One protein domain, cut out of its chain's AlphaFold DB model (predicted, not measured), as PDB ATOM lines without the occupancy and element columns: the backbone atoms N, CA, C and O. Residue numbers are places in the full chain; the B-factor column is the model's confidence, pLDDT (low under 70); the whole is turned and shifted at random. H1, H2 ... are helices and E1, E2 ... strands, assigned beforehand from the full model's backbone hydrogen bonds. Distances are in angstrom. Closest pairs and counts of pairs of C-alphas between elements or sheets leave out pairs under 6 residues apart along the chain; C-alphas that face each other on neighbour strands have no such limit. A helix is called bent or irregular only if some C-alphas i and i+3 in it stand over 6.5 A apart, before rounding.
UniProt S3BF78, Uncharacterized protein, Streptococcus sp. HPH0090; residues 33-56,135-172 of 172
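AT A GLANCE: This is residues 33 to 56 and 135 to 172 of the 172 residues of an uncharacterized protein of Streptococcus sp. HPH0090 (UniProt S3BF78). A long kinked helix, H1, crosses one face of a two-stranded hairpin, E1 and E2, with its residues 38 to 46, while the short helix H2 stands near the end of the hairpin where E1 begins and E2 ends. The turn of the hairpin, residues 151 to 156, sticks out at one end of the longest axis, and a tail without named elements, residues 162 to 172, runs on from E2 past H2 to the other end. The printed part has 62 residues, with two named helices and two named strands in the order H1, H2, E1, E2; the strands make an antiparallel sheet in the order E1 - E2, and the class is mixed, helices and strands. The whole is only just compact, close to loose, with a radius of gyration of the C-alphas of 12.5 A, and it is elongated, spanning 39 by 25 by 18 A.

HOW THE PARTS SIT: H1, residues 37 to 53, has a kink of 58 degrees near residue 46. It is irregular: C-alphas 45 and 48 are 7.7 A apart. Beyond the cut, H2, residues 137 to 142, is close to H1 but not clearly touching it, and the closest C-alphas, those of Phe 50 and Arg 137, are 6.8 A apart. The two helices run opposite ways at a shallow tilt of 29 degrees. E1, residues 145 to 150, has 3 pairs of C-alphas within 8 A of H1, the closest being those of Gln 39 and Thr 148 at 6.7 A. E2, residues 157 to 161, is the antiparallel neighbour of E1, with 173 degrees between their directions, and the two form a hairpin. Across this pair N 149 and O 158 are within hydrogen-bond range at 2.8 A, and so are N 160 and O 147 at 2.8 A. C-alphas 148 and 159 face each other at 4.6 A. E2 has 1 pair of C-alphas within 8 A of H1, that of Glu 43 and Ile 159 at 7.0 A. The closest C-alphas of H2 and E2 are those of Phe 140 and Tyr 161, 7.5 A apart. In H2 every O i to N i+4 pair is within hydrogen-bond range, and in H1 8 of 13 are.

IN THESE COORDINATES: H1 begins at C-alpha 37, at (-52.176, 21.378, 19.906), and reaches C-alpha 53, at (-47.636, 40.456, 33.445), 23.8 A away. H2 measures 8.6 A from C-alpha 137 to C-alpha 142. E1 runs 14.4 A from C-alpha 145 to C-alpha 150. E2 runs 13.5 A from C-alpha 157 to C-alpha 161, where it ends at (-48.277, 24.005, 34.567). Residues 162 to 172 follow with no named helix and no named strand.

THE WHOLE: The two C-alphas farthest apart are those of Glu 153 and Lys 172, at 39.6 A, and the first and last printed C-alphas, of Lys 33 and Lys 172, are 26.1 A apart. Residues 57 to 134 are not printed, and C-alphas 56 and 135 are 9.4 A apart across this cut, which lies in the link from H1 to H2. Of the links that are printed whole, H2 to E1 is tight and E1 to E2 is short but not tight. Residues 151 to 156, the link from E1 to E2, stand free. Lys 172 is the last residue of the chain. The mean pLDDT of the printed part is 89.2, and residues 165 to 168 and residue 172 are under 70.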
ATOM      1  N   LYS A  33     -42.755  21.514  21.824       90.88
ATOM      2  CA  LYS A  33     -42.743  20.071  22.054       90.88
ATOM      3  C   LYS A  33     -43.374  19.645  23.385       90.88
ATOM      4  O   LYS A  33     -43.793  18.502  23.494       90.88
ATOM      5  N   ASN A  34     -43.442  20.544  24.365       92.62
ATOM      6  CA  ASN A  34     -43.965  20.326  25.721       92.62
ATOM      7  C   ASN A  34     -45.488  20.522  25.845       92.62
ATOM      8  O   ASN A  34     -46.026  20.567  26.951       92.62
ATOM      9  N   ARG A  35     -46.203  20.673  24.725       93.62
ATOM     10  CA  ARG A  35     -47.658  20.853  24.726       93.62
ATOM     11  C   ARG A  35     -48.321  20.233  23.509       93.62
ATOM     12  O   ARG A  35     -47.789  20.219  22.403       93.62
ATOM     13  N   THR A  36     -49.532  19.732  23.713       94.69
ATOM     14  CA  THR A  36     -50.412  19.302  22.622       94.69
ATOM     15  C   THR A  36     -50.987  20.513  21.887       94.69
ATOM     16  O   THR A  36     -51.093  21.601  22.452       94.69
ATOM     17  N   LYS A  37     -51.466  20.320  20.650       93.19
ATOM     18  CA  LYS A  37     -52.176  21.378  19.906       93.19
ATOM     19  C   LYS A  37     -53.333  21.980  20.712       93.19
ATOM     20  O   LYS A  37     -53.484  23.190  20.749       93.19
ATOM     21  N   LYS A  38     -54.123  21.143  21.394       94.00
ATOM     22  CA  LYS A  38     -55.256  21.610  22.211       94.00
ATOM     23  C   LYS A  38     -54.804  22.496  23.372       94.00
ATOM     24  O   LYS A  38     -55.413  23.531  23.597       94.00
ATOM     25  N   GLN A  39     -53.744  22.103  24.080       95.81
ATOM     26  CA  GLN A  39     -53.179  22.908  25.167       95.81
ATOM     27  C   GLN A  39     -52.606  24.225  24.647       95.81
ATOM     28  O   GLN A  39     -52.830  25.249  25.273       95.81
ATOM     29  N   TYR A  40     -51.925  24.209  23.498       93.50
ATOM     30  CA  TYR A  40     -51.376  25.418  22.889       93.50
ATOM     31  C   TYR A  40     -52.463  26.430  22.513       93.50
ATOM     32  O   TYR A  40     -52.388  27.582  22.922       93.50
ATOM     33  N   GLU A  41     -53.507  26.000  21.801       93.94
ATOM     34  CA  GLU A  41     -54.624  26.892  21.453       93.94
ATOM     35  C   GLU A  41     -55.359  27.403  22.702       93.94
ATOM     36  O   GLU A  41     -55.802  28.548  22.738       93.94
ATOM     37  N   PHE A  42     -55.464  26.574  23.746       95.38
ATOM     38  CA  PHE A  42     -56.060  26.973  25.019       95.38
ATOM     39  C   PHE A  42     -55.196  27.997  25.770       95.38
ATOM     40  O   PHE A  42     -55.707  29.000  26.247       95.38
ATOM     41  N   GLU A  43     -53.882  27.791  25.846       94.69
ATOM     42  CA  GLU A  43     -52.927  28.722  26.464       94.69
ATOM     43  C   GLU A  43     -52.996  30.112  25.811       94.69
ATOM     44  O   GLU A  43     -52.970  31.125  26.509       94.69
ATOM     45  N   LYS A  44     -53.193  30.181  24.486       93.12
ATOM     46  CA  LYS A  44     -53.360  31.451  23.757       93.12
ATOM     47  C   LYS A  44     -54.567  32.273  24.218       93.12
ATOM     48  O   LYS A  44     -54.556  33.488  24.042       93.12
ATOM     49  N   THR A  45     -55.585  31.679  24.847       94.38
ATOM     50  CA  THR A  45     -56.703  32.470  25.396       94.38
ATOM     51  C   THR A  45     -56.280  33.331  26.590       94.38
ATOM     52  O   THR A  45     -56.988  34.267  26.943       94.38
ATOM     53  N   PHE A  46     -55.123  33.043  27.194       93.31
ATOM     54  CA  PHE A  46     -54.528  33.809  28.289       93.31
ATOM     55  C   PHE A  46     -53.552  34.894  27.804       93.31
ATOM     56  O   PHE A  46     -52.907  35.549  28.619       93.31
ATOM     57  N   GLU A  47     -53.456  35.136  26.491       92.00
ATOM     58  CA  GLU A  47     -52.583  36.168  25.915       92.00
ATOM     59  C   GLU A  47     -52.716  37.553  26.579       92.00
ATOM     60  O   GLU A  47     -51.684  38.163  26.864       92.00
ATOM     61  N   PRO A  48     -53.929  38.071  26.884       90.75
ATOM     62  CA  PRO A  48     -54.058  39.365  27.556       90.75
ATOM     63  C   PRO A  48     -53.399  39.391  28.943       90.75
ATOM     64  O   PRO A  48     -52.795  40.392  29.318       90.75
ATOM     65  N   MET A  49     -53.470  38.278  29.679       90.06
ATOM     66  CA  MET A  49     -52.853  38.145  31.000       90.06
ATOM     67  C   MET A  49     -51.326  38.145  30.891       90.06
ATOM     68  O   MET A  49     -50.675  38.867  31.641       90.06
ATOM     69  N   PHE A  50     -50.745  37.403  29.942       91.06
ATOM     70  CA  PHE A  50     -49.293  37.425  29.730       91.06
ATOM     71  C   PHE A  50     -48.796  38.822  29.363       91.06
ATOM     72  O   PHE A  50     -47.870  39.314  30.000       91.06
ATOM     73  N   LYS A  51     -49.476  39.500  28.431       91.25
ATOM     74  CA  LYS A  51     -49.131  40.876  28.050       91.25
ATOM     75  C   LYS A  51     -49.146  41.837  29.231       91.25
ATOM     76  O   LYS A  51     -48.287  42.704  29.292       91.25
ATOM     77  N   PHE A  52     -50.105  41.699  30.148       91.00
ATOM     78  CA  PHE A  52     -50.163  42.504  31.370       91.00
ATOM     79  C   PHE A  52     -49.009  42.177  32.337       91.00
ATOM     80  O   PHE A  52     -48.352  43.075  32.866       91.00
ATOM     81  N   LEU A  53     -48.713  40.891  32.548       89.75
ATOM     82  CA  LEU A  53     -47.636  40.456  33.445       89.75
ATOM     83  C   LEU A  53     -46.236  40.843  32.941       89.75
ATOM     84  O   LEU A  53     -45.360  41.102  33.761       89.75
ATOM     85  N   GLU A  54     -46.039  40.918  31.625       89.94
ATOM     86  CA  GLU A  54     -44.776  41.300  30.975       89.94
ATOM     87  C   GLU A  54     -44.468  42.806  31.037       89.94
ATOM     88  O   GLU A  54     -43.360  43.213  30.690       89.94
ATOM     89  N   GLN A  55     -45.423  43.642  31.453       89.88
ATOM     90  CA  GLN A  55     -45.208  45.085  31.545       89.88
ATOM     91  C   GLN A  55     -44.220  45.424  32.663       89.88
ATOM     92  O   GLN A  55     -44.454  45.057  33.820       89.88
ATOM     93  N   ASP A  56     -43.182  46.194  32.316       87.19
ATOM     94  CA  ASP A  56     -42.183  46.711  33.262       87.19
ATOM     95  C   ASP A  56     -42.811  47.646  34.318       87.19
ATOM     96  O   ASP A  56     -42.352  47.705  35.454       87.19
ATOM     97  N   VAL A 135     -43.228  38.996  35.020       85.62
ATOM     98  CA  VAL A 135     -43.191  37.543  34.899       85.62
ATOM     99  C   VAL A 135     -42.674  37.168  33.517       85.62
ATOM    100  O   VAL A 135     -43.157  37.654  32.497       85.62
ATOM    101  N   SER A 136     -41.677  36.288  33.480       86.31
ATOM    102  CA  SER A 136     -41.096  35.804  32.237       86.31
ATOM    103  C   SER A 136     -42.060  34.851  31.536       86.31
ATOM    104  O   SER A 136     -42.370  33.767  32.033       86.31
ATOM    105  N   ARG A 137     -42.498  35.216  30.332       87.62
ATOM    106  CA  ARG A 137     -43.260  34.313  29.466       87.62
ATOM    107  C   ARG A 137     -42.461  33.091  29.036       87.62
ATOM    108  O   ARG A 137     -43.026  32.003  28.927       87.62
ATOM    109  N   ASP A 138     -41.153  33.248  28.860       87.44
ATOM    110  CA  ASP A 138     -40.257  32.135  28.545       87.44
ATOM    111  C   ASP A 138     -40.254  31.085  29.658       87.44
ATOM    112  O   ASP A 138     -40.173  29.890  29.370       87.44
ATOM    113  N   TYR A 139     -40.421  31.503  30.920       88.25
ATOM    114  CA  TYR A 139     -40.579  30.562  32.024       88.25
ATOM    115  C   TYR A 139     -41.806  29.674  31.819       88.25
ATOM    116  O   TYR A 139     -41.652  28.455  31.783       88.25
ATOM    117  N   PHE A 140     -42.997  30.242  31.600       89.88
ATOM    118  CA  PHE A 140     -44.208  29.445  31.348       89.88
ATOM    119  C   PHE A 140     -44.085  28.584  30.092       89.88
ATOM    120  O   PHE A 140     -44.421  27.403  30.126       89.88
ATOM    121  N   ALA A 141     -43.515  29.134  29.017       89.75
ATOM    122  CA  ALA A 141     -43.271  28.395  27.784       89.75
ATOM    123  C   ALA A 141     -42.315  27.207  27.981       89.75
ATOM    124  O   ALA A 141     -42.366  26.251  27.206       89.75
ATOM    125  N   SER A 142     -41.458  27.246  29.007       89.94
ATOM    126  CA  SER A 142     -40.554  26.151  29.362       89.94
ATOM    127  C   SER A 142     -41.210  25.045  30.195       89.94
ATOM    128  O   SER A 142     -40.648  23.947  30.274       89.94
ATOM    129  N   LEU A 143     -42.356  25.306  30.832       92.38
ATOM    130  CA  LEU A 143     -43.046  24.345  31.692       92.38
ATOM    131  C   LEU A 143     -43.942  23.417  30.871       92.38
ATOM    132  O   LEU A 143     -44.527  23.813  29.866       92.38
ATOM    133  N   ASP A 144     -44.079  22.171  31.310       94.00
ATOM    134  CA  ASP A 144     -45.062  21.256  30.737       94.00
ATOM    135  C   ASP A 144     -46.470  21.649  31.206       94.00
ATOM    136  O   ASP A 144     -46.679  22.015  32.365       94.00
ATOM    137  N   VAL A 145     -47.462  21.581  30.317       95.12
ATOM    138  CA  VAL A 145     -48.857  21.837  30.704       95.12
ATOM    139  C   VAL A 145     -49.439  20.565  31.316       95.12
ATOM    140  O   VAL A 145     -49.724  19.597  30.608       95.12
ATOM    141  N   LYS A 146     -49.683  20.590  32.628       95.06
ATOM    142  CA  LYS A 146     -50.272  19.477  33.381       95.06
ATOM    143  C   LYS A 146     -51.743  19.270  33.041       95.06
ATOM    144  O   LYS A 146     -52.200  18.145  32.850       95.06
ATOM    145  N   LYS A 147     -52.518  20.358  33.037       95.50
ATOM    146  CA  LYS A 147     -53.974  20.308  32.859       95.50
ATOM    147  C   LYS A 147     -54.509  21.631  32.330       95.50
ATOM    148  O   LYS A 147     -54.063  22.693  32.742       95.50
ATOM    149  N   THR A 148     -55.519  21.544  31.475       96.38
ATOM    150  CA  THR A 148     -56.374  22.670  31.085       96.38
ATOM    151  C   THR A 148     -57.814  22.339  31.455       96.38
ATOM    152  O   THR A 148     -58.243  21.193  31.291       96.38
ATOM    153  N   PHE A 149     -58.569  23.314  31.941       96.62
ATOM    154  CA  PHE A 149     -59.969  23.149  32.312       96.62
ATOM    155  C   PHE A 149     -60.776  24.355  31.839       96.62
ATOM    156  O   PHE A 149     -60.391  25.488  32.088       96.62
ATOM    157  N   LYS A 150     -61.899  24.110  31.159       95.44
ATOM    158  CA  LYS A 150     -62.905  25.128  30.849       95.44
ATOM    159  C   LYS A 150     -64.185  24.733  31.562       95.44
ATOM    160  O   LYS A 150     -64.664  23.617  31.356       95.44
ATOM    161  N   SER A 151     -64.721  25.627  32.385       94.50
ATOM    162  CA  SER A 151     -66.024  25.406  33.005       94.50
ATOM    163  C   SER A 151     -67.111  25.348  31.927       94.50
ATOM    164  O   SER A 151     -67.101  26.135  30.984       94.50
ATOM    165  N   ALA A 152     -68.046  24.406  32.058       94.44
ATOM    166  CA  ALA A 152     -69.215  24.325  31.179       94.44
ATOM    167  C   ALA A 152     -70.313  25.327  31.575       94.44
ATOM    168  O   ALA A 152     -71.167  25.663  30.761       94.44
ATOM    169  N   GLU A 153     -70.287  25.788  32.826       95.06
ATOM    170  CA  GLU A 153     -71.325  26.630  33.429       95.06
ATOM    171  C   GLU A 153     -70.921  28.107  33.476       95.06
ATOM    172  O   GLU A 153     -71.770  28.980  33.623       95.06
ATOM    173  N   THR A 154     -69.621  28.399  33.368       95.19
ATOM    174  CA  THR A 154     -69.075  29.751  33.532       95.19
ATOM    175  C   THR A 154     -68.008  30.053  32.486       95.19
ATOM    176  O   THR A 154     -67.484  29.167  31.812       95.19
ATOM    177  N   GLU A 155     -67.618  31.321  32.388       90.50
ATOM    178  CA  GLU A 155     -66.513  31.743  31.527       90.50
ATOM    179  C   GLU A 155     -65.126  31.390  32.097       90.50
ATOM    180  O   GLU A 155     -64.117  31.663  31.447       90.50
ATOM    181  N   LEU A 156     -65.044  30.731  33.259       93.69
ATOM    182  CA  LEU A 156     -63.775  30.388  33.899       93.69
ATOM    183  C   LEU A 156     -62.983  29.347  33.100       93.69
ATOM    184  O   LEU A 156     -63.519  28.337  32.628       93.69
ATOM    185  N   SER A 157     -61.688  29.618  32.972       94.62
ATOM    186  CA  SER A 157     -60.688  28.787  32.313       94.62
ATOM    187  C   SER A 157     -59.470  28.678  33.226       94.62
ATOM    188  O   SER A 157     -58.960  29.706  33.658       94.62
ATOM    189  N   ASP A 158     -58.940  27.468  33.402       95.75
ATOM    190  CA  ASP A 158     -57.720  27.217  34.166       95.75
ATOM    191  C   ASP A 158     -56.674  26.530  33.291       95.75
ATOM    192  O   ASP A 158     -56.965  25.556  32.586       95.75
ATOM    193  N   ILE A 159     -55.430  26.989  33.389       95.56
ATOM    194  CA  ILE A 159     -54.252  26.292  32.876       95.56
ATOM    195  C   ILE A 159     -53.285  26.042  34.033       95.56
ATOM    196  O   ILE A 159     -52.922  26.950  34.774       95.56
ATOM    197  N   VAL A 160     -52.899  24.783  34.211       94.94
ATOM    198  CA  VAL A 160     -52.008  24.333  35.280       94.94
ATOM    199  C   VAL A 160     -50.733  23.810  34.643       94.94
ATOM    200  O   VAL A 160     -50.777  22.854  33.866       94.94
ATOM    201  N   TYR A 161     -49.608  24.414  35.005       93.94
ATOM    202  CA  TYR A 161     -48.277  24.005  34.567       93.94
ATOM    203  C   TYR A 161     -47.614  23.089  35.599       93.94
ATOM    204  O   TYR A 161     -47.903  23.163  36.797       93.94
ATOM    205  N   GLU A 162     -46.718  22.219  35.144       92.19
ATOM    206  CA  GLU A 162     -45.844  21.442  36.015       92.19
ATOM    207  C   GLU A 162     -44.666  22.309  36.471       92.19
ATOM    208  O   GLU A 162     -43.931  22.832  35.632       92.19
ATOM    209  N   PRO A 163     -44.464  22.494  37.787       84.38
ATOM    210  CA  PRO A 163     -43.376  23.325  38.274       84.38
ATOM    211  C   PRO A 163     -42.024  22.657  38.005       84.38
ATOM    212  O   PRO A 163     -41.831  21.477  38.303       84.38
ATOM    213  N   LYS A 164     -41.049  23.433  37.523       77.00
ATOM    214  CA  LYS A 164     -39.637  23.029  37.495       77.00
ATOM    215  C   LYS A 164     -38.926  23.613  38.711       77.00
ATOM    216  O   LYS A 164     -38.876  24.826  38.893       77.00
ATOM    217  N   ILE A 165     -38.387  22.743  39.564       67.69
ATOM    218  CA  ILE A 165     -37.629  23.159  40.750       67.69
ATOM    219  C   ILE A 165     -36.320  23.828  40.278       67.69
ATOM    220  O   ILE A 165     -35.650  23.302  39.390       67.69
ATOM    221  N   ASN A 166     -35.952  24.964  40.886       64.81
ATOM    222  CA  ASN A 166     -34.717  25.740  40.649       64.81
ATOM    223  C   ASN A 166     -34.649  26.609  39.373       64.81
ATOM    224  O   ASN A 166     -33.557  26.832  38.850       64.81
ATOM    225  N   GLN A 167     -35.770  27.139  38.875       65.25
ATOM    226  CA  GLN A 167     -35.769  28.120  37.777       65.25
ATOM    227  C   GLN A 167     -36.395  29.453  38.207       65.25
ATOM    228  O   GLN A 167     -37.376  29.474  38.947       65.25
ATOM    229  N   SER A 168     -35.813  30.569  37.752       69.94
ATOM    230  CA  SER A 168     -36.378  31.907  37.974       69.94
ATOM    231  C   SER A 168     -37.535  32.134  37.009       69.94
ATOM    232  O   SER A 168     -37.339  32.058  35.799       69.94
ATOM    233  N   PHE A 169     -38.719  32.444  37.536       79.81
ATOM    234  CA  PHE A 169     -39.887  32.826  36.735       79.81
ATOM    235  C   PHE A 169     -40.016  34.340  36.538       79.81
ATOM    236  O   PHE A 169     -40.850  34.801  35.764       79.81
ATOM    237  N   ILE A 170     -39.179  35.110  37.232       74.00
ATOM    238  CA  ILE A 170     -39.160  36.572  37.213       74.00
ATOM    239  C   ILE A 170     -38.060  37.033  36.252       74.00
ATOM    240  O   ILE A 170     -36.953  36.477  36.264       74.00
ATOM    241  N   LYS A 171     -38.367  38.034  35.421       73.31
ATOM    242  CA  LYS A 171     -37.383  38.731  34.582       73.31
ATOM    243  C   LYS A 171     -36.534  39.630  35.489       73.31
ATOM    244  O   LYS A 171     -37.088  40.435  36.229       73.31
ATOM    245  N   LYS A 172     -35.214  39.428  35.466       61.09
ATOM    246  CA  LYS A 172     -34.255  40.292  36.169       61.09
ATOM    247  C   LYS A 172     -34.057  41.613  35.442       61.09
ATOM    248  O   LYS A 172     -34.166  41.596  34.193       61.09
TER     249      LYS A 172